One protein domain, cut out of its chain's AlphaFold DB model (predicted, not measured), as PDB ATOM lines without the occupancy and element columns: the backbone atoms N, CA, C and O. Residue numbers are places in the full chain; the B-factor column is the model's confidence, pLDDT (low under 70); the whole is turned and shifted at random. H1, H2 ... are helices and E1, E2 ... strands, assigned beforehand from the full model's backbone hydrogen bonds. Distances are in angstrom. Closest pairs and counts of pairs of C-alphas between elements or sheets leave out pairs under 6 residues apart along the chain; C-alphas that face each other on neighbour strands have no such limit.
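Overview. This is residues 2 to 175 of the 279 residues of an uncharacterized protein of Pseudomonas linyingensis (UniProt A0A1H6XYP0). Two lobes sit end to end along the longest axis: a strongly twisted sheet of E2 to E7 with H3 over one face, and a smaller helical lobe in which H1 and H4 pack together beside the short strand pair E1 and E8, with H2 to one side. Residues 39 to 51 and 129 to 138 run between the lobes, and the tail 153 to 175 goes from H4 back toward the sheet lobe. The printed part has 174 residues, with the order E1 H1 H2 E2 H3 E3 E4 E5 E6 E7 E8 H4; both sheets are antiparallel, the larger one branched. The class is mixed, helices and strands, with under half of the residues in named elements. By its radius of gyration of the C-alphas, 17.9 A, the whole is compact, yet elongated in outline, spanning 57 by 36 by 30 A.

Along the chain. Find C-alpha 10 at (-25.938, 50.459, 4.008), where E1 begins and runs to 12, 6.9 A. H1 follows, residues 13 to 24, 16.3 A, then H2, 30 to 38, 12.1 A. Next come E2, 52 to 55, 10.3 A; H3, 57 to 64, 10.5 A; E3, 73 to 75, 7.0 A; E4, 83 to 87, 13.1 A; and E5, 90 to 96, 18.4 A. E6, 102 to 108, 19.2 A, begins at (-23.630, 38.715, 26.075). E7, 126 to 128, is 6.8 A and E8, 139 to 141, 7.1 A. H4, 142 to 152, 15.3 A, ends at (-43.253, 42.555, -3.266).

Arrangement. Look first at E1 and E8, antiparallel, with N 11 and O 140 at 2.8 A. H1 and H4 touch, closest at the C-alphas of Thr 24 and Ala 149, 5.9 A, the same way at a tilt of 35.4 degrees, only just steep. H2 and H4 are only just apart, closest 8.5 A. In the branched sheet E6 has three neighbours: E2 on one side, N 53 and O 106 at 2.9 A; E5, N 95 and O 103 at 2.9 A, and E7, N 107 and O 127 at 3.0 A, on the other side. E3 pairs with E2, N 52 and O 75 at 2.8 A, and E4 with E5, N 94 and O 83 at 2.8 A. E4 E5 E6 E7 is a meander, each strand the antiparallel neighbour of the one before. H3 is on this sheet, height 8.1 A, over E5 and only just not over E6, on which 2 of its C-alphas fall; it runs along the strands, at 18 degrees to E5 on the local plane. In H1, H2, H3 and H4 every O i to N i+4 pair is within hydrogen-bond range.

Size, cuts and confidence. The C-alphas farthest apart are those of Asp 67 and Glu 156, 58.4 A. The printed part has no cut; H2 to E2 and E6 to E7 are long links. Mean pLDDT of the printed part is 78.8, and residues under 70 include 113 to 117, 131 to 134 and 157 to 175.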
ATOM      1  N   SER A   2     -30.544  60.472  -6.247       66.88
ATOM      2  CA  SER A   2     -29.188  60.154  -6.690       66.88
ATOM      3  C   SER A   2     -29.141  58.725  -7.241       66.88
ATOM      4  O   SER A   2     -29.407  57.768  -6.515       66.88
ATOM      5  N   LYS A   3     -28.744  58.549  -8.512       73.94
ATOM      6  CA  LYS A   3     -28.502  57.222  -9.126       73.94
ATOM      7  C   LYS A   3     -27.461  56.388  -8.362       73.94
ATOM      8  O   LYS A   3     -27.265  55.219  -8.694       73.94
ATOM      9  N   PHE A   4     -26.796  56.986  -7.374       76.62
ATOM     10  CA  PHE A   4     -25.734  56.375  -6.601       76.62
ATOM     11  C   PHE A   4     -26.202  55.593  -5.367       76.62
ATOM     12  O   PHE A   4     -25.403  54.831  -4.833       76.62
ATOM     13  N   LEU A   5     -27.472  55.697  -4.945       72.69
ATOM     14  CA  LEU A   5     -27.982  54.935  -3.789       72.69
ATOM     15  C   LEU A   5     -27.802  53.420  -3.954       72.69
ATOM     16  O   LEU A   5     -27.450  52.740  -3.001       72.69
ATOM     17  N   LYS A   6     -27.918  52.899  -5.182       65.81
ATOM     18  CA  LYS A   6     -27.679  51.476  -5.491       65.81
ATOM     19  C   LYS A   6     -26.245  50.993  -5.232       65.81
ATOM     20  O   LYS A   6     -26.004  49.794  -5.266       65.81
ATOM     21  N   PHE A   7     -25.290  51.909  -5.055       75.19
ATOM     22  CA  PHE A   7     -23.903  51.577  -4.716       75.19
ATOM     23  C   PHE A   7     -23.626  51.698  -3.216       75.19
ATOM     24  O   PHE A   7     -22.570  51.256  -2.762       75.19
ATOM     25  N   LYS A   8     -24.545  52.285  -2.434       80.50
ATOM     26  CA  LYS A   8     -24.449  52.242  -0.978       80.50
ATOM     27  C   LYS A   8     -24.788  50.835  -0.510       80.50
ATOM     28  O   LYS A   8     -25.799  50.268  -0.907       80.50
ATOM     29  N   GLN A   9     -23.934  50.279   0.339       80.81
ATOM     30  CA  GLN A   9     -24.167  48.963   0.934       80.81
ATOM     31  C   GLN A   9     -25.123  49.044   2.131       80.81
ATOM     32  O   GLN A   9     -25.887  48.115   2.371       80.81
ATOM     33  N   VAL A  10     -25.096  50.171   2.845       83.62
ATOM     34  CA  VAL A  10     -25.938  50.459   4.008       83.62
ATOM     35  C   VAL A  10     -26.666  51.776   3.775       83.62
ATOM     36  O   VAL A  10     -26.064  52.747   3.308       83.62
ATOM     37  N   LEU A  11     -27.954  51.783   4.087       87.88
ATOM     38  CA  LEU A  11     -28.880  52.892   3.904       87.88
ATOM     39  C   LEU A  11     -29.403  53.335   5.266       87.88
ATOM     40  O   LEU A  11     -29.658  52.493   6.126       87.88
ATOM     41  N   SER A  12     -29.583  54.639   5.464       90.31
ATOM     42  CA  SER A  12     -30.380  55.116   6.601       90.31
ATOM     43  C   SER A  12     -31.847  54.696   6.444       90.31
ATOM     44  O   SER A  12     -32.278  54.335   5.349       90.31
ATOM     45  N   TYR A  13     -32.640  54.771   7.513       91.06
ATOM     46  CA  TYR A  13     -34.083  54.515   7.443       91.06
ATOM     47  C   TYR A  13     -34.794  55.345   6.362       91.06
ATOM     48  O   TYR A  13     -35.516  54.789   5.536       91.06
ATOM     49  N   ALA A  14     -34.519  56.651   6.298       91.81
ATOM     50  CA  ALA A  14     -35.090  57.529   5.278       91.81
ATOM     51  C   ALA A  14     -34.690  57.098   3.855       91.81
ATOM     52  O   ALA A  14     -35.535  57.044   2.966       91.81
ATOM     53  N   GLU A  15     -33.421  56.729   3.643       92.62
ATOM     54  CA  GLU A  15     -32.941  56.234   2.346       92.62
ATOM     55  C   GLU A  15     -33.544  54.871   1.978       92.62
ATOM     56  O   GLU A  15     -33.784  54.597   0.802       92.62
ATOM     57  N   ALA A  16     -33.789  54.014   2.972       91.94
ATOM     58  CA  ALA A  16     -34.425  52.717   2.793       91.94
ATOM     59  C   ALA A  16     -35.897  52.861   2.380       91.94
ATOM     60  O   ALA A  16     -36.309  52.198   1.428       91.94
ATOM     61  N   ILE A  17     -36.659  53.755   3.026       92.50
ATOM     62  CA  ILE A  17     -38.035  54.100   2.629       92.50
ATOM     63  C   ILE A  17     -38.052  54.625   1.197       92.50
ATOM     64  O   ILE A  17     -38.764  54.079   0.357       92.50
ATOM     65  N   GLU A  18     -37.232  55.640   0.904       92.19
ATOM     66  CA  GLU A  18     -37.183  56.284  -0.415       92.19
ATOM     67  C   GLU A  18     -36.858  55.252  -1.512       92.19
ATOM     68  O   GLU A  18     -37.421  55.270  -2.611       92.19
ATOM     69  N   LEU A  19     -35.937  54.321  -1.225       91.94
ATOM     70  CA  LEU A  19     -35.574  53.256  -2.152       91.94
ATOM     71  C   LEU A  19     -36.707  52.243  -2.340       91.94
ATOM     72  O   LEU A  19     -36.973  51.868  -3.482       91.94
ATOM     73  N   LEU A  20     -37.353  51.799  -1.262       91.38
ATOM     74  CA  LEU A  20     -38.411  50.795  -1.326       91.38
ATOM     75  C   LEU A  20     -39.668  51.341  -2.019       91.38
ATOM     76  O   LEU A  20     -40.213  50.659  -2.887       91.38
ATOM     77  N   GLU A  21     -40.055  52.589  -1.737       93.62
ATOM     78  CA  GLU A  21     -41.136  53.300  -2.435       93.62
ATOM     79  C   GLU A  21     -40.882  53.338  -3.941       93.62
ATOM     80  O   GLU A  21     -41.735  52.970  -4.743       93.62
ATOM     81  N   ARG A  22     -39.665  53.713  -4.349       91.12
ATOM     82  CA  ARG A  22     -39.304  53.773  -5.768       91.12
ATOM     83  C   ARG A  22     -39.356  52.407  -6.453       91.12
ATOM     84  O   ARG A  22     -39.617  52.348  -7.653       91.12
ATOM     85  N   LEU A  23     -39.010  51.335  -5.742       91.44
ATOM     86  CA  LEU A  23     -38.952  49.989  -6.314       91.44
ATOM     87  C   LEU A  23     -40.321  49.301  -6.367       91.44
ATOM     88  O   LEU A  23     -40.520  48.478  -7.254       91.44
ATOM     89  N   THR A  24     -41.230  49.620  -5.447       92.06
ATOM     90  CA  THR A  24     -42.559  48.986  -5.330       92.06
ATOM     91  C   THR A  24     -43.696  49.865  -5.857       92.06
ATOM     92  O   THR A  24     -44.773  49.371  -6.165       92.06
ATOM     93  N   GLY A  25     -43.465  51.173  -5.999       93.06
ATOM     94  CA  GLY A  25     -44.473  52.153  -6.406       93.06
ATOM     95  C   GLY A  25     -45.371  52.640  -5.265       93.06
ATOM     96  O   GLY A  25     -46.204  53.515  -5.494       93.06
ATOM     97  N   THR A  26     -45.200  52.114  -4.049       90.25
ATOM     98  CA  THR A  26     -45.992  52.472  -2.865       90.25
ATOM     99  C   THR A  26     -45.084  52.808  -1.685       90.25
ATOM    100  O   THR A  26     -44.198  52.009  -1.372       90.25
ATOM    101  N   PRO A  27     -45.283  53.947  -1.000       90.44
ATOM    102  CA  PRO A  27     -44.477  54.285   0.163       90.44
ATOM    103  C   PRO A  27     -44.776  53.309   1.310       90.44
ATOM    104  O   PRO A  27     -45.937  53.197   1.710       90.44
ATOM    105  N   PRO A  28     -43.762  52.604   1.842       91.31
ATOM    106  CA  PRO A  28     -43.952  51.740   2.999       91.31
ATOM    107  C   PRO A  28     -44.270  52.584   4.238       91.31
ATOM    108  O   PRO A  28     -43.658  53.628   4.473       91.31
ATOM    109  N   THR A  29     -45.212  52.113   5.046       90.81
ATOM    110  CA  THR A  29     -45.541  52.705   6.345       90.81
ATOM    111  C   THR A  29     -44.541  52.275   7.424       90.81
ATOM    112  O   THR A  29     -43.735  51.356   7.245       90.81
ATOM    113  N   GLU A  30     -44.588  52.931   8.586       87.25
ATOM    114  CA  GLU A  30     -43.808  52.509   9.758       87.25
ATOM    115  C   GLU A  30     -44.211  51.102  10.239       87.25
ATOM    116  O   GLU A  30     -43.350  50.302  10.627       87.25
ATOM    117  N   ASP A  31     -45.501  50.773  10.139       88.31
ATOM    118  CA  ASP A  31     -46.033  49.447  10.458       88.31
ATOM    119  C   ASP A  31     -45.498  48.382   9.494       88.31
ATOM    120  O   ASP A  31     -45.117  47.298   9.939       88.31
ATOM    121  N   ASP A  32     -45.369  48.701   8.200       90.06
ATOM    122  CA  ASP A  32     -44.768  47.792   7.215       90.06
ATOM    123  C   ASP A  32     -43.314  47.475   7.575       90.06
ATOM    124  O   ASP A  32     -42.915  46.310   7.594       90.06
ATOM    125  N   PHE A  33     -42.517  48.487   7.932       87.44
ATOM    126  CA  PHE A  33     -41.132  48.285   8.375       87.44
ATOM    127  C   PHE A  33     -41.049  47.462   9.659       87.44
ATOM    128  O   PHE A  33     -40.234  46.540   9.759       87.44
ATOM    129  N   THR A  34     -41.912  47.756  10.629       84.56
ATOM    130  CA  THR A  34     -42.000  46.993  11.876       84.56
ATOM    131  C   THR A  34     -42.355  45.535  11.594       84.56
ATOM    132  O   THR A  34     -41.722  44.630  12.143       84.56
ATOM    133  N   GLY A  35     -43.294  45.292  10.677       84.00
ATOM    134  CA  GLY A  35     -43.646  43.969  10.183       84.00
ATOM    135  C   GLY A  35     -42.458  43.268   9.527       84.00
ATOM    136  O   GLY A  35     -42.113  42.153   9.920       84.00
ATOM    137  N   LEU A  36     -41.780  43.919   8.585       85.44
ATOM    138  CA  LEU A  36     -40.620  43.359   7.890       85.44
ATOM    139  C   LEU A  36     -39.491  42.979   8.862       85.44
ATOM    140  O   LEU A  36     -38.898  41.910   8.725       85.44
ATOM    141  N   ILE A  37     -39.229  43.795   9.885       81.31
ATOM    142  CA  ILE A  37     -38.226  43.504  10.921       81.31
ATOM    143  C   ILE A  37     -38.679  42.354  11.826       81.31
ATOM    144  O   ILE A  37     -37.906  41.428  12.088       81.31
ATOM    145  N   ALA A  38     -39.930  42.378  12.296       79.12
ATOM    146  CA  ALA A  38     -40.480  41.342  13.170       79.12
ATOM    147  C   ALA A  38     -40.444  39.954  12.510       79.12
ATOM    148  O   ALA A  38     -40.166  38.957  13.178       79.12
ATOM    149  N   HIS A  39     -40.647  39.907  11.191       75.12
ATOM    150  CA  HIS A  39     -40.599  38.685  10.392       75.12
ATOM    151  C   HIS A  39     -39.201  38.379   9.816       75.12
ATOM    152  O   HIS A  39     -39.037  37.383   9.119       75.12
ATOM    153  N   GLY A  40     -38.177  39.180  10.131       73.00
ATOM    154  CA  GLY A  40     -36.782  38.911   9.759       73.00
ATOM    155  C   GLY A  40     -36.406  39.237   8.310       73.00
ATOM    156  O   GLY A  40     -35.335  38.836   7.867       73.00
ATOM    157  N   TYR A  41     -37.243  39.964   7.571       78.69
ATOM    158  CA  TYR A  41     -36.924  40.439   6.220       78.69
ATOM    159  C   TYR A  41     -35.931  41.601   6.216       78.69
ATOM    160  O   TYR A  41     -35.168  41.750   5.264       78.69
ATOM    161  N   LEU A  42     -35.950  42.416   7.272       82.06
ATOM    162  CA  LEU A  42     -35.029  43.531   7.458       82.06
ATOM    163  C   LEU A  42     -34.250  43.376   8.755       82.06
ATOM    164  O   LEU A  42     -34.812  43.067   9.810       82.06
ATOM    165  N   THR A  43     -32.955  43.658   8.672       83.56
ATOM    166  CA  THR A  43     -32.035  43.580   9.797       83.56
ATOM    167  C   THR A  43     -31.615  44.994  10.215       83.56
ATOM    168  O   THR A  43     -30.809  45.618   9.521       83.56
ATOM    169  N   PRO A  44     -32.125  45.534  11.339       85.50
ATOM    170  CA  PRO A  44     -31.749  46.869  11.787       85.50
ATOM    171  C   PRO A  44     -30.300  46.892  12.290       85.50
ATOM    172  O   PRO A  44     -29.908  46.124  13.173       85.50
ATOM    173  N   ILE A  45     -29.512  47.814  11.742       85.38
ATOM    174  CA  ILE A  45     -28.121  48.077  12.108       85.38
ATOM    175  C   ILE A  45     -28.070  49.360  12.936       85.38
ATOM    176  O   ILE A  45     -28.347  50.454  12.441       85.38
ATOM    177  N   GLN A  46     -27.670  49.235  14.196       86.44
ATOM    178  CA  GLN A  46     -27.528  50.360  15.113       86.44
ATOM    179  C   GLN A  46     -26.107  50.912  15.097       86.44
ATOM    180  O   GLN A  46     -25.134  50.160  15.006       86.44
ATOM    181  N   GLY A  47     -25.980  52.235  15.226       84.19
ATOM    182  CA  GLY A  47     -24.683  52.900  15.370       84.19
ATOM    183  C   GLY A  47     -23.771  52.778  14.143       84.19
ATOM    184  O   GLY A  47     -22.552  52.846  14.281       84.19
ATOM    185  N   PHE A  48     -24.341  52.578  12.950       84.44
ATOM    186  CA  PHE A  48     -23.576  52.542  11.704       84.44
ATOM    187  C   PHE A  48     -22.778  53.838  11.497       84.44
ATOM    188  O   PHE A  48     -23.258  54.933  11.790       84.44
ATOM    189  N   GLY A  49     -21.543  53.711  11.003       78.31
ATOM    190  CA  GLY A  49     -20.639  54.846  10.789       78.31
ATOM    191  C   GLY A  49     -20.076  55.451  12.077       78.31
ATOM    192  O   GLY A  49     -19.383  56.467  12.024       78.31
ATOM    193  N   ARG A  50     -20.352  54.839  13.235       83.50
ATOM    194  CA  ARG A  50     -19.877  55.293  14.538       83.50
ATOM    195  C   ARG A  50     -18.928  54.263  15.147       83.50
ATOM    196  O   ARG A  50     -19.091  53.066  14.923       83.50
ATOM    197  N   PRO A  51     -17.935  54.709  15.927       83.44
ATOM    198  CA  PRO A  51     -17.117  53.818  16.725       83.44
ATOM    199  C   PRO A  51     -17.938  53.333  17.913       83.44
ATOM    200  O   PRO A  51     -18.381  54.124  18.749       83.44
ATOM    201  N   LEU A  52     -18.141  52.026  17.959       86.81
ATOM    202  CA  LEU A  52     -18.852  51.325  19.009       86.81
ATOM    203  C   LEU A  52     -17.868  50.486  19.811       86.81
ATOM    204  O   LEU A  52     -16.933  49.917  19.248       86.81
ATOM    205  N   VAL A  53     -18.107  50.373  21.110       88.56
ATOM    206  CA  VAL A  53     -17.323  49.535  22.020       88.56
ATOM    207  C   VAL A  53     -18.249  48.682  22.875       88.56
ATOM    208  O   VAL A  53     -19.300  49.151  23.310       88.56
ATOM    209  N   GLY A  54     -17.877  47.417  23.060       90.62
ATOM    210  CA  GLY A  54     -18.658  46.397  23.748       90.62
ATOM    211  C   GLY A  54     -17.971  45.907  25.018       90.62
ATOM    212  O   GLY A  54     -16.763  45.661  25.018       90.62
ATOM    213  N   PHE A  55     -18.749  45.728  26.081       90.50
ATOM    214  CA  PHE A  55     -18.284  45.300  27.403       90.50
ATOM    215  C   PHE A  55     -19.014  44.037  27.861       90.50
ATOM    216  O   PHE A  55     -20.153  43.794  27.461       90.50
ATOM    217  N   SER A  56     -18.385  43.235  28.722       90.81
ATOM    218  CA  SER A  56     -19.091  42.159  29.434       90.81
ATOM    219  C   SER A  56     -19.990  42.727  30.536       90.81
ATOM    220  O   SER A  56     -19.901  43.904  30.886       90.81
ATOM    221  N   LEU A  57     -20.834  41.879  31.132       90.38
ATOM    222  CA  LEU A  57     -21.648  42.282  32.282       90.38
ATOM    223  C   LEU A  57     -20.787  42.752  33.467       90.38
ATOM    224  O   LEU A  57     -21.137  43.726  34.124       90.38
ATOM    225  N   GLU A  58     -19.661  42.085  33.730       91.44
ATOM    226  CA  GLU A  58     -18.771  42.455  34.838       91.44
ATOM    227  C   GLU A  58     -18.098  43.808  34.594       91.44
ATOM    228  O   GLU A  58     -18.098  44.664  35.472       91.44
ATOM    229  N   GLN A  59     -17.629  44.061  33.373       92.38
ATOM    230  CA  GLN A  59     -17.074  45.367  33.006       92.38
ATOM    231  C   GLN A  59     -18.127  46.474  33.005       92.38
ATOM    232  O   GLN A  59     -17.828  47.611  33.356       92.38
ATOM    233  N   LEU A  60     -19.371  46.156  32.642       90.94
ATOM    234  CA  LEU A  60     -20.470  47.107  32.746       90.94
ATOM    235  C   LEU A  60     -20.712  47.512  34.207       90.94
ATOM    236  O   LEU A  60     -20.938  48.687  34.475       90.94
ATOM    237  N   LYS A  61     -20.613  46.577  35.162       91.44
ATOM    238  CA  LYS A  61     -20.680  46.907  36.595       91.44
ATOM    239  C   LYS A  61     -19.529  47.825  37.015       91.44
ATOM    240  O   LYS A  61     -19.778  48.767  37.759       91.44
ATOM    241  N   THR A  62     -18.314  47.594  36.508       91.81
ATOM    242  CA  THR A  62     -17.156  48.486  36.716       91.81
ATOM    243  C   THR A  62     -17.426  49.900  36.192       91.81
ATOM    244  O   THR A  62     -17.217  50.871  36.912       91.81
ATOM    245  N   LEU A  63     -17.993  50.031  34.988       91.12
ATOM    246  CA  LEU A  63     -18.394  51.334  34.445       91.12
ATOM    247  C   LEU A  63     -19.436  52.027  35.332       91.12
ATOM    248  O   LEU A  63     -19.330  53.217  35.605       91.12
ATOM    249  N   VAL A  64     -20.439  51.284  35.808       89.31
ATOM    250  CA  VAL A  64     -21.535  51.817  36.634       89.31
ATOM    251  C   VAL A  64     -21.046  52.385  37.971       89.31
ATOM    252  O   VAL A  64     -21.644  53.338  38.466       89.31
ATOM    253  N   ILE A  65     -19.974  51.838  38.554       90.81
ATOM    254  CA  ILE A  65     -19.373  52.378  39.788       90.81
ATOM    255  C   ILE A  65     -18.429  53.567  39.536       90.81
ATOM    256  O   ILE A  65     -17.924  54.145  40.495       90.81
ATOM    257  N   GLY A  66     -18.235  53.967  38.273       89.88
ATOM    258  CA  GLY A  66     -17.443  55.131  37.869       89.88
ATOM    259  C   GLY A  66     -16.015  54.817  37.420       89.88
ATOM    260  O   GLY A  66     -15.296  55.733  37.019       89.88
ATOM    261  N   ASP A  67     -15.607  53.548  37.437       93.25
ATOM    262  CA  ASP A  67     -14.258  53.143  37.052       93.25
ATOM    263  C   ASP A  67     -14.140  52.955  35.534       93.25
ATOM    264  O   ASP A  67     -15.053  52.474  34.854       93.25
ATOM    265  N   ALA A  68     -12.980  53.320  34.986       94.06
ATOM    266  CA  ALA A  68     -12.674  53.069  33.586       94.06
ATOM    267  C   ALA A  68     -12.329  51.588  33.362       94.06
ATOM    268  O   ALA A  68     -11.727  50.935  34.211       94.06
ATOM    269  N   THR A  69     -12.686  51.048  32.196       93.62
ATOM    270  CA  THR A  69     -12.347  49.664  31.830       93.62
ATOM    271  C   THR A  69     -12.040  49.530  30.343       93.62
ATOM    272  O   THR A  69     -12.550  50.278  29.502       93.62
ATOM    273  N   LYS A  70     -11.214  48.536  30.005       91.62
ATOM    274  CA  LYS A  70     -10.904  48.154  28.625       91.62
ATOM    275  C   LYS A  70     -12.121  47.479  27.978       91.62
ATOM    276  O   LYS A  70     -12.683  46.565  28.585       91.62
ATOM    277  N   PRO A  71     -12.538  47.882  26.767       88.69
ATOM    278  CA  PRO A  71     -13.613  47.209  26.061       88.69
ATOM    279  C   PRO A  71     -13.132  45.854  25.557       88.69
ATOM    280  O   PRO A  71     -11.958  45.652  25.250       88.69
ATOM    281  N   LEU A  72     -14.067  44.922  25.463       84.56
ATOM    282  CA  LEU A  72     -13.823  43.568  24.986       84.56
ATOM    283  C   LEU A  72     -14.013  43.436  23.475       84.56
ATOM    284  O   LEU A  72     -13.427  42.562  22.848       84.56
ATOM    285  N   ALA A  73     -14.810  44.321  22.885       82.69
ATOM    286  CA  ALA A  73     -15.029  44.364  21.450       82.69
ATOM    287  C   ALA A  73     -15.157  45.806  20.961       82.69
ATOM    288  O   ALA A  73     -15.513  46.708  21.723       82.69
ATOM    289  N   SER A  74     -14.932  46.013  19.668       81.69
ATOM    290  CA  SER A  74     -15.260  47.257  18.980       81.69
ATOM    291  C   SER A  74     -15.937  46.971  17.641       81.69
ATOM    292  O   SER A  74     -15.726  45.925  17.028       81.69
ATOM    293  N   SER A  75     -16.788  47.891  17.193       78.50
ATOM    294  CA  SER A  75     -17.378  47.858  15.853       78.50
ATOM    295  C   SER A  75     -17.340  49.248  15.233       78.50
ATOM    296  O   SER A  75     -17.604  50.243  15.898       78.50
ATOM    297  N   HIS A  76     -17.029  49.310  13.941       71.38
ATOM    298  CA  HIS A  76     -17.076  50.539  13.138       71.38
ATOM    299  C   HIS A  76     -18.159  50.493  12.053       71.38
ATOM    300  O   HIS A  76     -18.350  51.454  11.311       71.38
ATOM    301  N   ILE A  77     -18.864  49.367  11.953       70.50
ATOM    302  CA  ILE A  77     -19.862  49.078  10.916       70.50
ATOM    303  C   ILE A  77     -21.271  48.933  11.506       70.50
ATOM    304  O   ILE A  77     -22.186  48.481  10.828       70.50
ATOM    305  N   GLY A  78     -21.450  49.322  12.770       80.44
ATOM    306  CA  GLY A  78     -22.686  49.124  13.517       80.44
ATOM    307  C   GLY A  78     -22.823  47.723  14.119       80.44
ATOM    308  O   GLY A  78     -21.909  46.896  14.047       80.44
ATOM    309  N   ILE A  79     -23.960  47.467  14.758       81.06
ATOM    310  CA  ILE A  79     -24.301  46.183  15.385       81.06
ATOM    311  C   ILE A  79     -25.763  45.817  15.135       81.06
ATOM    312  O   ILE A  79     -26.607  46.690  14.944       81.06
ATOM    313  N   THR A  80     -26.071  44.523  15.210       80.06
ATOM    314  CA  THR A  80     -27.448  44.020  15.301       80.06
ATOM    315  C   THR A  80     -27.767  43.704  16.748       80.06
ATOM    316  O   THR A  80     -27.299  42.711  17.304       80.06
ATOM    317  N   SER A  81     -28.536  44.582  17.384       68.81
ATOM    318  CA  SER A  81     -28.946  44.357  18.762       68.81
ATOM    319  C   SER A  81     -30.045  43.299  18.832       68.81
ATOM    320  O   SER A  81     -30.983  43.293  18.035       68.81
ATOM    321  N   ILE A  82     -29.936  42.406  19.812       66.94
ATOM    322  CA  ILE A  82     -30.982  41.425  20.133       66.94
ATOM    323  C   ILE A  82     -31.909  41.904  21.256       66.94
ATOM    324  O   ILE A  82     -32.881  41.226  21.579       66.94
ATOM    325  N   GLY A  83     -31.593  43.039  21.876       70.62
ATOM    326  CA  GLY A  83     -32.286  43.558  23.044       70.62
ATOM    327  C   GLY A  83     -31.495  44.684  23.689       70.62
ATOM    328  O   GLY A  83     -30.309  44.858  23.428       70.62
ATOM    329  N   HIS A  84     -32.147  45.453  24.548       75.19
ATOM    330  CA  HIS A  84     -31.483  46.504  25.305       75.19
ATOM    331  C   HIS A  84     -31.571  46.180  26.784       75.19
ATOM    332  O   HIS A  84     -32.582  45.676  27.270       75.19
ATOM    333  N   THR A  85     -30.483  46.435  27.493       73.81
ATOM    334  CA  THR A  85     -30.442  46.302  28.945       73.81
ATOM    335  C   THR A  85     -30.283  47.685  29.540       73.81
ATOM    336  O   THR A  85     -29.434  48.453  29.091       73.81
ATOM    337  N   SER A  86     -31.110  47.987  30.539       74.31
ATOM    338  CA  SER A  86     -30.984  49.184  31.361       74.31
ATOM    339  C   SER A  86     -30.598  48.757  32.769       74.31
ATOM    340  O   SER A  86     -31.386  48.105  33.454       74.31
ATOM    341  N   THR A  87     -29.388  49.112  33.193       67.75
ATOM    342  CA  THR A  87     -28.912  48.876  34.561       67.75
ATOM    343  C   THR A  87     -28.453  50.205  35.137       67.75
ATOM    344  O   THR A  87     -27.605  50.868  34.546       67.75
ATOM    345  N   ASN A  88     -29.019  50.612  36.278       68.44
ATOM    346  CA  ASN A  88     -28.687  51.869  36.965       68.44
ATOM    347  C   ASN A  88     -28.729  53.112  36.049       68.44
ATOM    348  O   ASN A  88     -27.883  53.994  36.142       68.44
ATOM    349  N   GLY A  89     -29.709  53.173  35.140       68.50
ATOM    350  CA  GLY A  89     -29.890  54.298  34.215       68.50
ATOM    351  C   GLY A  89     -28.985  54.274  32.978       68.50
ATOM    352  O   GLY A  89     -29.123  55.139  32.115       68.50
ATOM    353  N   ILE A  90     -28.104  53.279  32.846       75.19
ATOM    354  CA  ILE A  90     -27.276  53.082  31.656       75.19
ATOM    355  C   ILE A  90     -27.983  52.099  30.722       75.19
ATOM    356  O   ILE A  90     -28.106  50.916  31.037       75.19
ATOM    357  N   SER A  91     -28.437  52.600  29.570       84.12
ATOM    358  CA  SER A  91     -29.011  51.782  28.498       84.12
ATOM    359  C   SER A  91     -27.923  51.349  27.520       84.12
ATOM    360  O   SER A  91     -27.190  52.183  26.991       84.12
ATOM    361  N   ALA A  92     -27.817  50.049  27.270       86.88
ATOM    362  CA  ALA A  92     -26.846  49.482  26.345       86.88
ATOM    363  C   ALA A  92     -27.528  48.542  25.355       86.88
ATOM    364  O   ALA A  92     -28.433  47.787  25.725       86.88
ATOM    365  N   ALA A  93     -27.055  48.547  24.110       87.81
ATOM    366  CA  ALA A  93     -27.489  47.572  23.122       87.81
ATOM    367  C   ALA A  93     -26.792  46.237  23.394       87.81
ATOM    368  O   ALA A  93     -25.564  46.140  23.369       87.81
ATOM    369  N   GLN A  94     -27.571  45.197  23.656       85.88
ATOM    370  CA  GLN A  94     -27.063  43.858  23.897       85.88
ATOM    371  C   GLN A  94     -26.866  43.123  22.571       85.88
ATOM    372  O   GLN A  94     -27.743  43.122  21.702       85.88
ATOM    373  N   VAL A  95     -25.728  42.448  22.446       82.38
ATOM    374  CA  VAL A  95     -25.407  41.531  21.351       82.38
ATOM    375  C   VAL A  95     -24.980  40.198  21.955       82.38
ATOM    376  O   VAL A  95     -24.233  40.170  22.934       82.38
ATOM    377  N   LYS A  96     -25.441  39.085  21.379       74.25
ATOM    378  CA  LYS A  96     -24.918  37.753  21.707       74.25
ATOM    379  C   LYS A  96     -23.826  37.364  20.726       74.25
ATOM    380  O   LYS A  96     -24.020  37.449  19.516       74.25
ATOM    381  N   THR A  97     -22.697  36.915  21.254       70.31
ATOM    382  CA  THR A  97     -21.625  36.317  20.459       70.31
ATOM    383  C   THR A  97     -22.010  34.903  20.015       70.31
ATOM    384  O   THR A  97     -22.966  34.306  20.516       70.31
ATOM    385  N   THR A  98     -21.230  34.332  19.095       62.88
ATOM    386  CA  THR A  98     -21.369  32.934  18.652       62.88
ATOM    387  C   THR A  98     -21.166  31.922  19.776       62.88
ATOM    388  O   THR A  98     -21.694  30.819  19.718       62.88
ATOM    389  N   GLU A  99     -20.433  32.310  20.816       68.19
ATOM    390  CA  GLU A  99     -20.204  31.515  22.026       68.19
ATOM    391  C   GLU A  99     -21.333  31.691  23.058       68.19
ATOM    392  O   GLU A  99     -21.220  31.233  24.190       68.19
ATOM    393  N   ASN A 100     -22.433  32.355  22.675       70.81
ATOM    394  CA  ASN A 100     -23.576  32.678  23.532       70.81
ATOM    395  C   ASN A 100     -23.224  33.602  24.719       70.81
ATOM    396  O   ASN A 100     -23.955  33.671  25.709       70.81
ATOM    397  N   THR A 101     -22.139  34.372  24.599       77.38
ATOM    398  CA  THR A 101     -21.759  35.409  25.565       77.38
ATOM    399  C   THR A 101     -22.487  36.709  25.241       77.38
ATOM    400  O   THR A 101     -22.595  37.095  24.080       77.38
ATOM    401  N   SER A 102     -22.995  37.403  26.259       82.56
ATOM    402  CA  SER A 102     -23.630  38.715  26.075       82.56
ATOM    403  C   SER A 102     -22.611  39.841  26.195       82.56
ATOM    404  O   SER A 102     -21.890  39.920  27.190       82.56
ATOM    405  N   LEU A 103     -22.605  40.729  25.205       86.12
ATOM    406  CA  LEU A 103     -21.853  41.977  25.205       86.12
ATOM    407  C   LEU A 103     -22.810  43.165  25.156       86.12
ATOM    408  O   LEU A 103     -23.854  43.105  24.508       86.12
ATOM    409  N   TYR A 104     -22.426  44.246  25.821       90.62
ATOM    410  CA  TYR A 104     -23.201  45.473  25.953       90.62
ATOM    411  C   TYR A 104     -22.459  46.603  25.256       90.62
ATOM    412  O   TYR A 104     -21.357  46.969  25.668       90.62
ATOM    413  N   PHE A 105     -23.044  47.109  24.176       90.75
ATOM    414  CA  PHE A 105     -22.423  48.081  23.294       90.75
ATOM    415  C   PHE A 105     -22.910  49.505  23.537       90.75
ATOM    416  O   PHE A 105     -24.095  49.760  23.767       90.75
ATOM    417  N   PHE A 106     -21.960  50.420  23.378       92.19
ATOM    418  CA  PHE A 106     -22.121  51.865  23.451       92.19
ATOM    419  C   PHE A 106     -21.470  52.514  22.239       92.19
ATOM    420  O   PHE A 106     -20.500  51.976  21.696       92.19
ATOM    421  N   ALA A 107     -21.956  53.689  21.847       90.75
ATOM    422  CA  ALA A 107     -21.201  54.547  20.946       90.75
ATOM    423  C   ALA A 107     -20.190  55.383  21.741       90.75
ATOM    424  O   ALA A 107     -20.432  55.780  22.881       90.75
ATOM    425  N   VAL A 108     -19.033  55.639  21.138       90.06
ATOM    426  CA  VAL A 108     -18.014  56.517  21.722       90.06
ATOM    427  C   VAL A 108     -18.395  57.968  21.438       90.06
ATOM    428  O   VAL A 108     -18.606  58.342  20.278       90.06
ATOM    429  N   LYS A 109     -18.453  58.799  22.484       90.00
ATOM    430  CA  LYS A 109     -18.724  60.232  22.336       90.00
ATOM    431  C   LYS A 109     -17.568  60.921  21.599       90.00
ATOM    432  O   LYS A 109     -16.404  60.726  21.964       90.00
ATOM    433  N   PRO A 110     -17.849  61.777  20.603       83.50
ATOM    434  CA  PRO A 110     -16.815  62.608  20.002       83.50
ATOM    435  C   PRO A 110     -16.311  63.641  21.023       83.50
ATOM    436  O   PRO A 110     -17.102  64.284  21.712       83.50
ATOM    437  N   ARG A 111     -14.991  63.845  21.107       76.75
ATOM    438  CA  ARG A 111     -14.377  64.912  21.918       76.75
ATOM    439  C   ARG A 111     -13.749  65.943  20.985       76.75
ATOM    440  O   ARG A 111     -12.838  65.623  20.229       76.75
ATOM    441  N   GLY A 112     -14.246  67.181  21.018       70.88
ATOM    442  CA  GLY A 112     -13.741  68.261  20.157       70.88
ATOM    443  C   GLY A 112     -13.957  68.019  18.656       70.88
ATOM    444  O   GLY A 112     -13.134  68.429  17.849       70.88
ATOM    445  N   GLY A 113     -15.024  67.305  18.279       67.00
ATOM    446  CA  GLY A 113     -15.336  66.977  16.881       67.00
ATOM    447  C   GLY A 113     -14.543  65.804  16.294       67.00
ATOM    448  O   GLY A 113     -14.853  65.364  15.191       67.00
ATOM    449  N   ALA A 114     -13.574  65.254  17.030       62.47
ATOM    450  CA  ALA A 114     -12.833  64.059  16.644       62.47
ATOM    451  C   ALA A 114     -13.200  62.870  17.544       62.47
ATOM    452  O   ALA A 114     -13.491  63.024  18.734       62.47
ATOM    453  N   VAL A 115     -13.172  61.665  16.976       61.81
ATOM    454  CA  VAL A 115     -13.255  60.433  17.763       61.81
ATOM    455  C   VAL A 115     -11.842  59.925  18.012       61.81
ATOM    456  O   VAL A 115     -11.096  59.665  17.071       61.81
ATOM    457  N   PHE A 116     -11.501  59.748  19.283       64.44
ATOM    458  CA  PHE A 116     -10.255  59.122  19.700       64.44
ATOM    459  C   PHE A 116     -10.527  57.706  20.197       64.44
ATOM    460  O   PHE A 116     -11.386  57.494  21.056       64.44
ATOM    461  N   THR A 117      -9.775  56.737  19.680       69.81
ATOM    462  CA  THR A 117      -9.749  55.390  20.250       69.81
ATOM    463  C   THR A 117      -8.962  55.435  21.553       69.81
ATOM    464  O   THR A 117      -7.814  55.880  21.569       69.81
ATOM    465  N   LYS A 118      -9.578  54.990  22.649       79.00
ATOM    466  CA  LYS A 118      -8.938  54.874  23.959       79.00
ATOM    467  C   LYS A 118      -8.664  53.412  24.284       79.00
ATOM    468  O   LYS A 118      -9.280  52.513  23.719       79.00
ATOM    469  N   ILE A 119      -7.731  53.188  25.204       82.81
ATOM    470  CA  ILE A 119      -7.473  51.854  25.760       82.81
ATOM    471  C   ILE A 119      -8.561  51.507  26.779       82.81
ATOM    472  O   ILE A 119      -9.076  50.395  26.772       82.81
ATOM    473  N   GLU A 120      -8.945  52.481  27.600       89.81
ATOM    474  CA  GLU A 120      -9.984  52.353  28.616       89.81
ATOM    475  C   GLU A 120     -11.020  53.458  28.446       89.81
ATOM    476  O   GLU A 120     -10.707  54.578  28.027       89.81
ATOM    477  N   TYR A 121     -12.261  53.123  28.768       91.31
ATOM    478  CA  TYR A 121     -13.398  54.020  28.656       91.31
ATOM    479  C   TYR A 121     -14.071  54.151  30.012       91.31
ATOM    480  O   TYR A 121     -14.206  53.167  30.733       91.31
ATOM    481  N   SER A 122     -14.497  55.371  30.322       93.56
ATOM    482  CA  SER A 122     -15.397  55.689  31.435       93.56
ATOM    483  C   SER A 122     -16.812  55.934  30.906       93.56
ATOM    484  O   SER A 122     -17.004  56.129  29.705       93.56
ATOM    485  N   THR A 123     -17.814  55.999  31.782       91.25
ATOM    486  CA  THR A 123     -19.194  56.354  31.397       91.25
ATOM    487  C   THR A 123     -19.293  57.711  30.698       91.25
ATOM    488  O   THR A 123     -20.128  57.896  29.813       91.25
ATOM    489  N   ASP A 124     -18.405  58.651  31.021       91.62
ATOM    490  CA  ASP A 124     -18.379  59.972  30.390       91.62
ATOM    491  C   ASP A 124     -17.959  59.911  28.920       91.62
ATOM    492  O   ASP A 124     -18.382  60.750  28.125       91.62
ATOM    493  N   ASP A 125     -17.191  58.892  28.533       90.94
ATOM    494  CA  ASP A 125     -16.739  58.669  27.157       90.94
ATOM    495  C   ASP A 125     -17.772  57.975  26.275       90.94
ATOM    496  O   ASP A 125     -17.597  57.901  25.057       90.94
ATOM    497  N   LEU A 126     -18.826  57.448  26.888       92.06
ATOM    498  CA  LEU A 126     -19.777  56.560  26.250       92.06
ATOM    499  C   LEU A 126     -21.146  57.211  26.184       92.06
ATOM    500  O   LEU A 126     -21.564  57.960  27.068       92.06
ATOM    501  N   GLU A 127     -21.860  56.908  25.118       91.12
ATOM    502  CA  GLU A 127     -23.264  57.240  24.979       91.12
ATOM    503  C   GLU A 127     -24.082  55.984  24.673       91.12
ATOM    504  O   GLU A 127     -23.617  55.076  23.964       91.12
ATOM    505  N   PRO A 128     -25.296  55.906  25.240       89.25
ATOM    506  CA  PRO A 128     -26.185  54.790  24.995       89.25
ATOM    507  C   PRO A 128     -26.548  54.750  23.513       89.25
ATOM    508  O   PRO A 128     -26.845  55.774  22.898       89.25
ATOM    509  N   LEU A 129     -26.576  53.551  22.941       85.25
ATOM    510  CA  LEU A 129     -27.236  53.364  21.659       85.25
ATOM    511  C   LEU A 129     -28.741  53.489  21.891       85.25
ATOM    512  O   LEU A 129     -29.294  52.806  22.757       85.25
ATOM    513  N   HIS A 130     -29.381  54.403  21.159       70.56
ATOM    514  CA  HIS A 130     -30.802  54.690  21.317       70.56
ATOM    515  C   HIS A 130     -31.623  53.402  21.215       70.56
ATOM    516  O   HIS A 130     -31.657  52.750  20.173       70.56
ATOM    517  N   TYR A 131     -32.295  53.056  22.316       64.38
ATOM    518  CA  TYR A 131     -33.412  52.125  22.291       64.38
ATOM    519  C   TYR A 131     -34.670  52.926  22.016       64.38
ATOM    520  O   TYR A 131     -35.371  53.346  22.935       64.38
ATOM    521  N   SER A 132     -34.926  53.202  20.751       53.62
ATOM    522  CA  SER A 132     -36.239  53.660  20.343       53.62
ATOM    523  C   SER A 132     -36.831  52.615  19.419       53.62
ATOM    524  O   SER A 132     -36.159  52.126  18.517       53.62
ATOM    525  N   PHE A 133     -38.111  52.308  19.627       54.81
ATOM    526  CA  PHE A 133     -38.937  51.682  18.594       54.81
ATOM    527  C   PHE A 133     -38.921  52.500  17.292       54.81
ATOM    528  O   PHE A 133     -39.164  51.938  16.233       54.81
ATOM    529  N   SER A 134     -38.570  53.793  17.373       66.44
ATOM    530  CA  SER A 134     -38.254  54.616  16.209       66.44
ATOM    531  C   SER A 134     -37.065  54.026  15.451       66.44
ATOM    532  O   SER A 134     -35.921  54.018  15.920       66.44
ATOM    533  N   HIS A 135     -37.375  53.550  14.250       71.88
ATOM    534  CA  HIS A 135     -36.434  53.035  13.264       71.88
ATOM    535  C   HIS A 135     -35.544  54.121  12.662       71.88
ATOM    536  O   HIS A 135     -34.612  53.789  11.935       71.88
ATOM    537  N   GLU A 136     -35.783  55.398  12.963       78.75
ATOM    538  CA  GLU A 136     -35.099  56.543  12.350       78.75
ATOM    539  C   GLU A 136     -33.580  56.531  12.563       78.75
ATOM    540  O   GLU A 136     -32.826  57.046  11.736       78.75
ATOM    541  N   HIS A 137     -33.117  55.917  13.652       82.19
ATOM    542  CA  HIS A 137     -31.692  55.777  13.961       82.19
ATOM    543  C   HIS A 137     -31.075  54.470  13.445       82.19
ATOM    544  O   HIS A 137     -29.855  54.284  13.518       82.19
ATOM    545  N   ASN A 138     -31.900  53.570  12.909       87.50
ATOM    546  CA  ASN A 138     -31.449  52.318  12.331       87.50
ATOM    547  C   ASN A 138     -31.001  52.519  10.885       87.50
ATOM    548  O   ASN A 138     -31.463  53.393  10.148       87.50
ATOM    549  N   HIS A 139     -30.081  51.656  10.492       87.81
ATOM    550  CA  HIS A 139     -29.640  51.513   9.122       87.81
ATOM    551  C   HIS A 139     -29.964  50.110   8.620       87.81
ATOM    552  O   HIS A 139     -30.148  49.188   9.413       87.81
ATOM    553  N   TYR A 140     -30.018  49.946   7.306       86.31
ATOM    554  CA  TYR A 140     -30.437  48.707   6.659       86.31
ATOM    555  C   TYR A 140     -29.501  48.365   5.512       86.31
ATOM    556  O   TYR A 140     -28.963  49.254   4.846       86.31
ATOM    557  N   LEU A 141     -29.309  47.073   5.260       83.62
ATOM    558  CA  LEU A 141     -28.548  46.627   4.100       83.62
ATOM    559  C   LEU A 141     -29.350  46.906   2.830       83.62
ATOM    560  O   LEU A 141     -30.503  46.495   2.711       83.62
ATOM    561  N   ALA A 142     -28.719  47.537   1.841       84.69
ATOM    562  CA  ALA A 142     -29.364  47.783   0.552       84.69
ATOM    563  C   ALA A 142     -29.813  46.472  -0.120       84.69
ATOM    564  O   ALA A 142     -30.864  46.434  -0.753       84.69
ATOM    565  N   GLU A 143     -29.046  45.387   0.056       80.25
ATOM    566  CA  GLU A 143     -29.391  44.044  -0.432       80.25
ATOM    567  C   GLU A 143     -30.747  43.561   0.108       80.25
ATOM    568  O   GLU A 143     -31.557  43.046  -0.660       80.25
ATOM    569  N   GLU A 144     -31.023  43.765   1.399       83.31
ATOM    570  CA  GLU A 144     -32.295  43.363   2.015       83.31
ATOM    571  C   GLU A 144     -33.461  44.181   1.449       83.31
ATOM    572  O   GLU A 144     -34.500  43.615   1.117       83.31
ATOM    573  N   ILE A 145     -33.264  45.485   1.222       88.75
ATOM    574  CA  ILE A 145     -34.271  46.342   0.574       88.75
ATOM    575  C   ILE A 145     -34.583  45.857  -0.849       88.75
ATOM    576  O   ILE A 145     -35.750  45.765  -1.231       88.75
ATOM    577  N   PHE A 146     -33.563  45.501  -1.638       85.06
ATOM    578  CA  PHE A 146     -33.768  44.947  -2.981       85.06
ATOM    579  C   PHE A 146     -34.473  43.588  -2.957       85.06
ATOM    580  O   PHE A 146     -35.306  43.324  -3.827       85.06
ATOM    581  N   ALA A 147     -34.160  42.735  -1.981       82.69
ATOM    582  CA  ALA A 147     -34.810  41.440  -1.819       82.69
ATOM    583  C   ALA A 147     -36.301  41.603  -1.486       82.69
ATOM    584  O   ALA A 147     -37.138  41.014  -2.171       82.69
ATOM    585  N   VAL A 148     -36.635  42.467  -0.519       87.38
ATOM    586  CA  VAL A 148     -38.025  42.795  -0.165       87.38
ATOM    587  C   VAL A 148     -38.776  43.347  -1.374       87.38
ATOM    588  O   VAL A 148     -39.855  42.863  -1.692       87.38
ATOM    589  N   ALA A 149     -38.194  44.308  -2.096       90.06
ATOM    590  CA  ALA A 149     -38.840  44.895  -3.266       90.06
ATOM    591  C   ALA A 149     -39.080  43.876  -4.392       90.06
ATOM    592  O   ALA A 149     -40.115  43.894  -5.051       90.06
ATOM    593  N   THR A 150     -38.121  42.973  -4.614       86.56
ATOM    594  CA  THR A 150     -38.237  41.908  -5.620       86.56
ATOM    595  C   THR A 150     -39.368  40.948  -5.270       86.56
ATOM    596  O   THR A 150     -40.105  40.527  -6.156       86.56
ATOM    597  N   GLN A 151     -39.518  40.623  -3.984       85.31
ATOM    598  CA  GLN A 151     -40.599  39.775  -3.502       85.31
ATOM    599  C   GLN A 151     -41.958  40.482  -3.581       85.31
ATOM    600  O   GLN A 151     -42.922  39.876  -4.027       85.31
ATOM    601  N   ALA A 152     -42.026  41.763  -3.208       87.19
ATOM    602  CA  ALA A 152     -43.253  42.555  -3.266       87.19
ATOM    603  C   ALA A 152     -43.804  42.710  -4.695       87.19
ATOM    604  O   ALA A 152     -45.011  42.764  -4.881       87.19
ATOM    605  N   ASN A 153     -42.925  42.748  -5.699       87.62
ATOM    606  CA  ASN A 153     -43.304  42.878  -7.109       87.62
ATOM    607  C   ASN A 153     -43.597  41.536  -7.804       87.62
ATOM    608  O   ASN A 153     -43.777  41.515  -9.023       87.62
ATOM    609  N   ASN A 154     -43.571  40.415  -7.082       85.25
ATOM    610  CA  ASN A 154     -43.765  39.092  -7.663       85.25
ATOM    611  C   ASN A 154     -44.936  38.366  -6.993       85.25
ATOM    612  O   ASN A 154     -44.760  37.669  -5.996       85.25
ATOM    613  N   ASP A 155     -46.113  38.495  -7.606       75.56
ATOM    614  CA  ASP A 155     -47.374  37.898  -7.148       75.56
ATOM    615  C   ASP A 155     -47.364  36.355  -7.144       75.56
ATOM    616  O   ASP A 155     -48.212  35.726  -6.509       75.56
ATOM    617  N   GLU A 156     -46.419  35.727  -7.852       72.50
ATOM    618  CA  GLU A 156     -46.289  34.267  -7.928       72.50
ATOM    619  C   GLU A 156     -45.436  33.686  -6.791       72.50
ATOM    620  O   GLU A 156     -45.482  32.477  -6.535       72.50
ATOM    621  N   LEU A 157     -44.645  34.515  -6.098       61.41
ATOM    622  CA  LEU A 157     -43.883  34.055  -4.943       61.41
ATOM    623  C   LEU A 157     -44.835  33.886  -3.753       61.41
ATOM    624  O   LEU A 157     -45.510  34.843  -3.370       61.41
ATOM    625  N   PRO A 158     -44.883  32.701  -3.114       58.91
ATOM    626  CA  PRO A 158     -45.672  32.552  -1.904       58.91
ATOM    627  C   PRO A 158     -45.182  33.566  -0.869       58.91
ATOM    628  O   PRO A 158     -43.974  33.781  -0.729       58.91
ATOM    629  N   SER A 159     -46.110  34.159  -0.109       57.56
ATOM    630  CA  SER A 159     -45.761  34.872   1.120       57.56
ATOM    631  C   SER A 159     -44.896  33.923   1.946       57.56
ATOM    632  O   SER A 159     -45.391  32.878   2.378       57.56
ATOM    633  N   LEU A 160     -43.596  34.207   2.066       55.12
ATOM    634  CA  LEU A 160     -42.646  33.318   2.728       55.12
ATOM    635  C   LEU A 160     -43.155  33.076   4.156       55.12
ATOM    636  O   LEU A 160     -43.092  33.947   5.023       55.12
ATOM    637  N   ALA A 161     -43.720  31.889   4.387       43.09
ATOM    638  CA  ALA A 161     -44.228  31.452   5.679       43.09
ATOM    639  C   ALA A 161     -43.047  30.982   6.532       43.09
ATOM    640  O   ALA A 161     -42.907  29.806   6.856       43.09
ATOM    641  N   GLY A 162     -42.127  31.891   6.825       49.59
ATOM    642  CA  GLY A 162     -40.992  31.580   7.669       49.59
ATOM    643  C   GLY A 162     -40.041  32.759   7.772       49.59
ATOM    644  O   GLY A 162     -39.748  33.380   6.751       49.59
ATOM    645  N   PRO A 163     -39.545  33.066   8.981       43.84
ATOM    646  CA  PRO A 163     -38.555  34.107   9.143       43.84
ATOM    647  C   PRO A 163     -37.326  33.760   8.307       43.84
ATOM    648  O   PRO A 163     -36.754  32.674   8.455       43.84
ATOM    649  N   ILE A 164     -36.897  34.687   7.447       49.19
ATOM    650  CA  ILE A 164     -35.525  34.674   6.947       49.19
ATOM    651  C   ILE A 164     -34.690  34.837   8.215       49.19
ATOM    652  O   ILE A 164     -34.754  35.874   8.871       49.19
ATOM    653  N   GLY A 165     -34.062  33.748   8.673       45.47
ATOM    654  CA  GLY A 165     -33.405  33.711   9.978       45.47
ATOM    655  C   GLY A 165     -32.536  34.951  10.147       45.47
ATOM    656  O   GLY A 165     -31.718  35.227   9.270       45.47
ATOM    657  N   LYS A 166     -32.775  35.716  11.224       44.91
ATOM    658  CA  LYS A 166     -32.107  37.000  11.481       44.91
ATOM    659  C   LYS A 166     -30.623  36.853  11.160       44.91
ATOM    660  O   LYS A 166     -29.943  36.036  11.785       44.91
ATOM    661  N   LYS A 167     -30.131  37.604  10.171       47.56
ATOM    662  CA  LYS A 167     -28.708  37.601   9.829       47.56
ATOM    663  C   LYS A 167     -27.963  38.198  11.023       47.56
ATOM    664  O   LYS A 167     -27.945  39.408  11.217       47.56
ATOM    665  N   CYS A 168     -27.383  37.346  11.864       40.31
ATOM    666  CA  CYS A 168     -26.503  37.806  12.928       40.31
ATOM    667  C   CYS A 168     -25.276  38.461  12.292       40.31
ATOM    668  O   CYS A 168     -24.561  37.835  11.508       40.31
ATOM    669  N   ILE A 169     -25.017  39.720  12.642       42.09
ATOM    670  CA  ILE A 169     -23.737  40.340  12.311       42.09
ATOM    671  C   ILE A 169     -22.696  39.722  13.242       42.09
ATOM    672  O   ILE A 169     -22.754  39.882  14.460       42.09
ATOM    673  N   HIS A 170     -21.756  38.984  12.658       40.97
ATOM    674  CA  HIS A 170     -20.632  38.407  13.382       40.97
ATOM    675  C   HIS A 170     -19.659  39.522  13.779       40.97
ATOM    676  O   HIS A 170     -19.077  40.182  12.918       40.97
ATOM    677  N   ILE A 171     -19.485  39.729  15.085       42.91
ATOM    678  CA  ILE A 171     -18.474  40.639  15.625       42.91
ATOM    679  C   ILE A 171     -17.185  39.837  15.793       42.91
ATOM    680  O   ILE A 171     -17.162  38.848  16.527       42.91
ATOM    681  N   ASN A 172     -16.126  40.246  15.094       40.38
ATOM    682  CA  ASN A 172     -14.813  39.632  15.249       40.38
ATOM    683  C   ASN A 172     -14.250  39.930  16.637       40.38
ATOM    684  O   ASN A 172     -14.176  41.082  17.062       40.38
ATOM    685  N   TRP A 173     -13.828  38.867  17.309       42.38
ATOM    686  CA  TRP A 173     -13.184  38.889  18.609       42.38
ATOM    687  C   TRP A 173     -11.709  38.535  18.437       42.38
ATOM    688  O   TRP A 173     -11.396  37.440  17.971       42.38
ATOM    689  N   GLU A 174     -10.797  39.422  18.826       40.25
ATOM    690  CA  GLU A 174      -9.410  39.030  19.080       40.25
ATOM    691  C   GLU A 174      -9.166  39.064  20.594       40.25
ATOM    692  O   GLU A 174      -8.997  40.121  21.195       40.25
ATOM    693  N   SER A 175      -9.109  37.886  21.222       38.78
ATOM    694  CA  SER A 175      -8.414  37.715  22.499       38.78
ATOM    695  C   SER A 175      -6.912  37.685  22.222       38.78
ATOM    696  O   SER A 175      -6.301  36.621  22.128       38.78
TER     697      SER A 175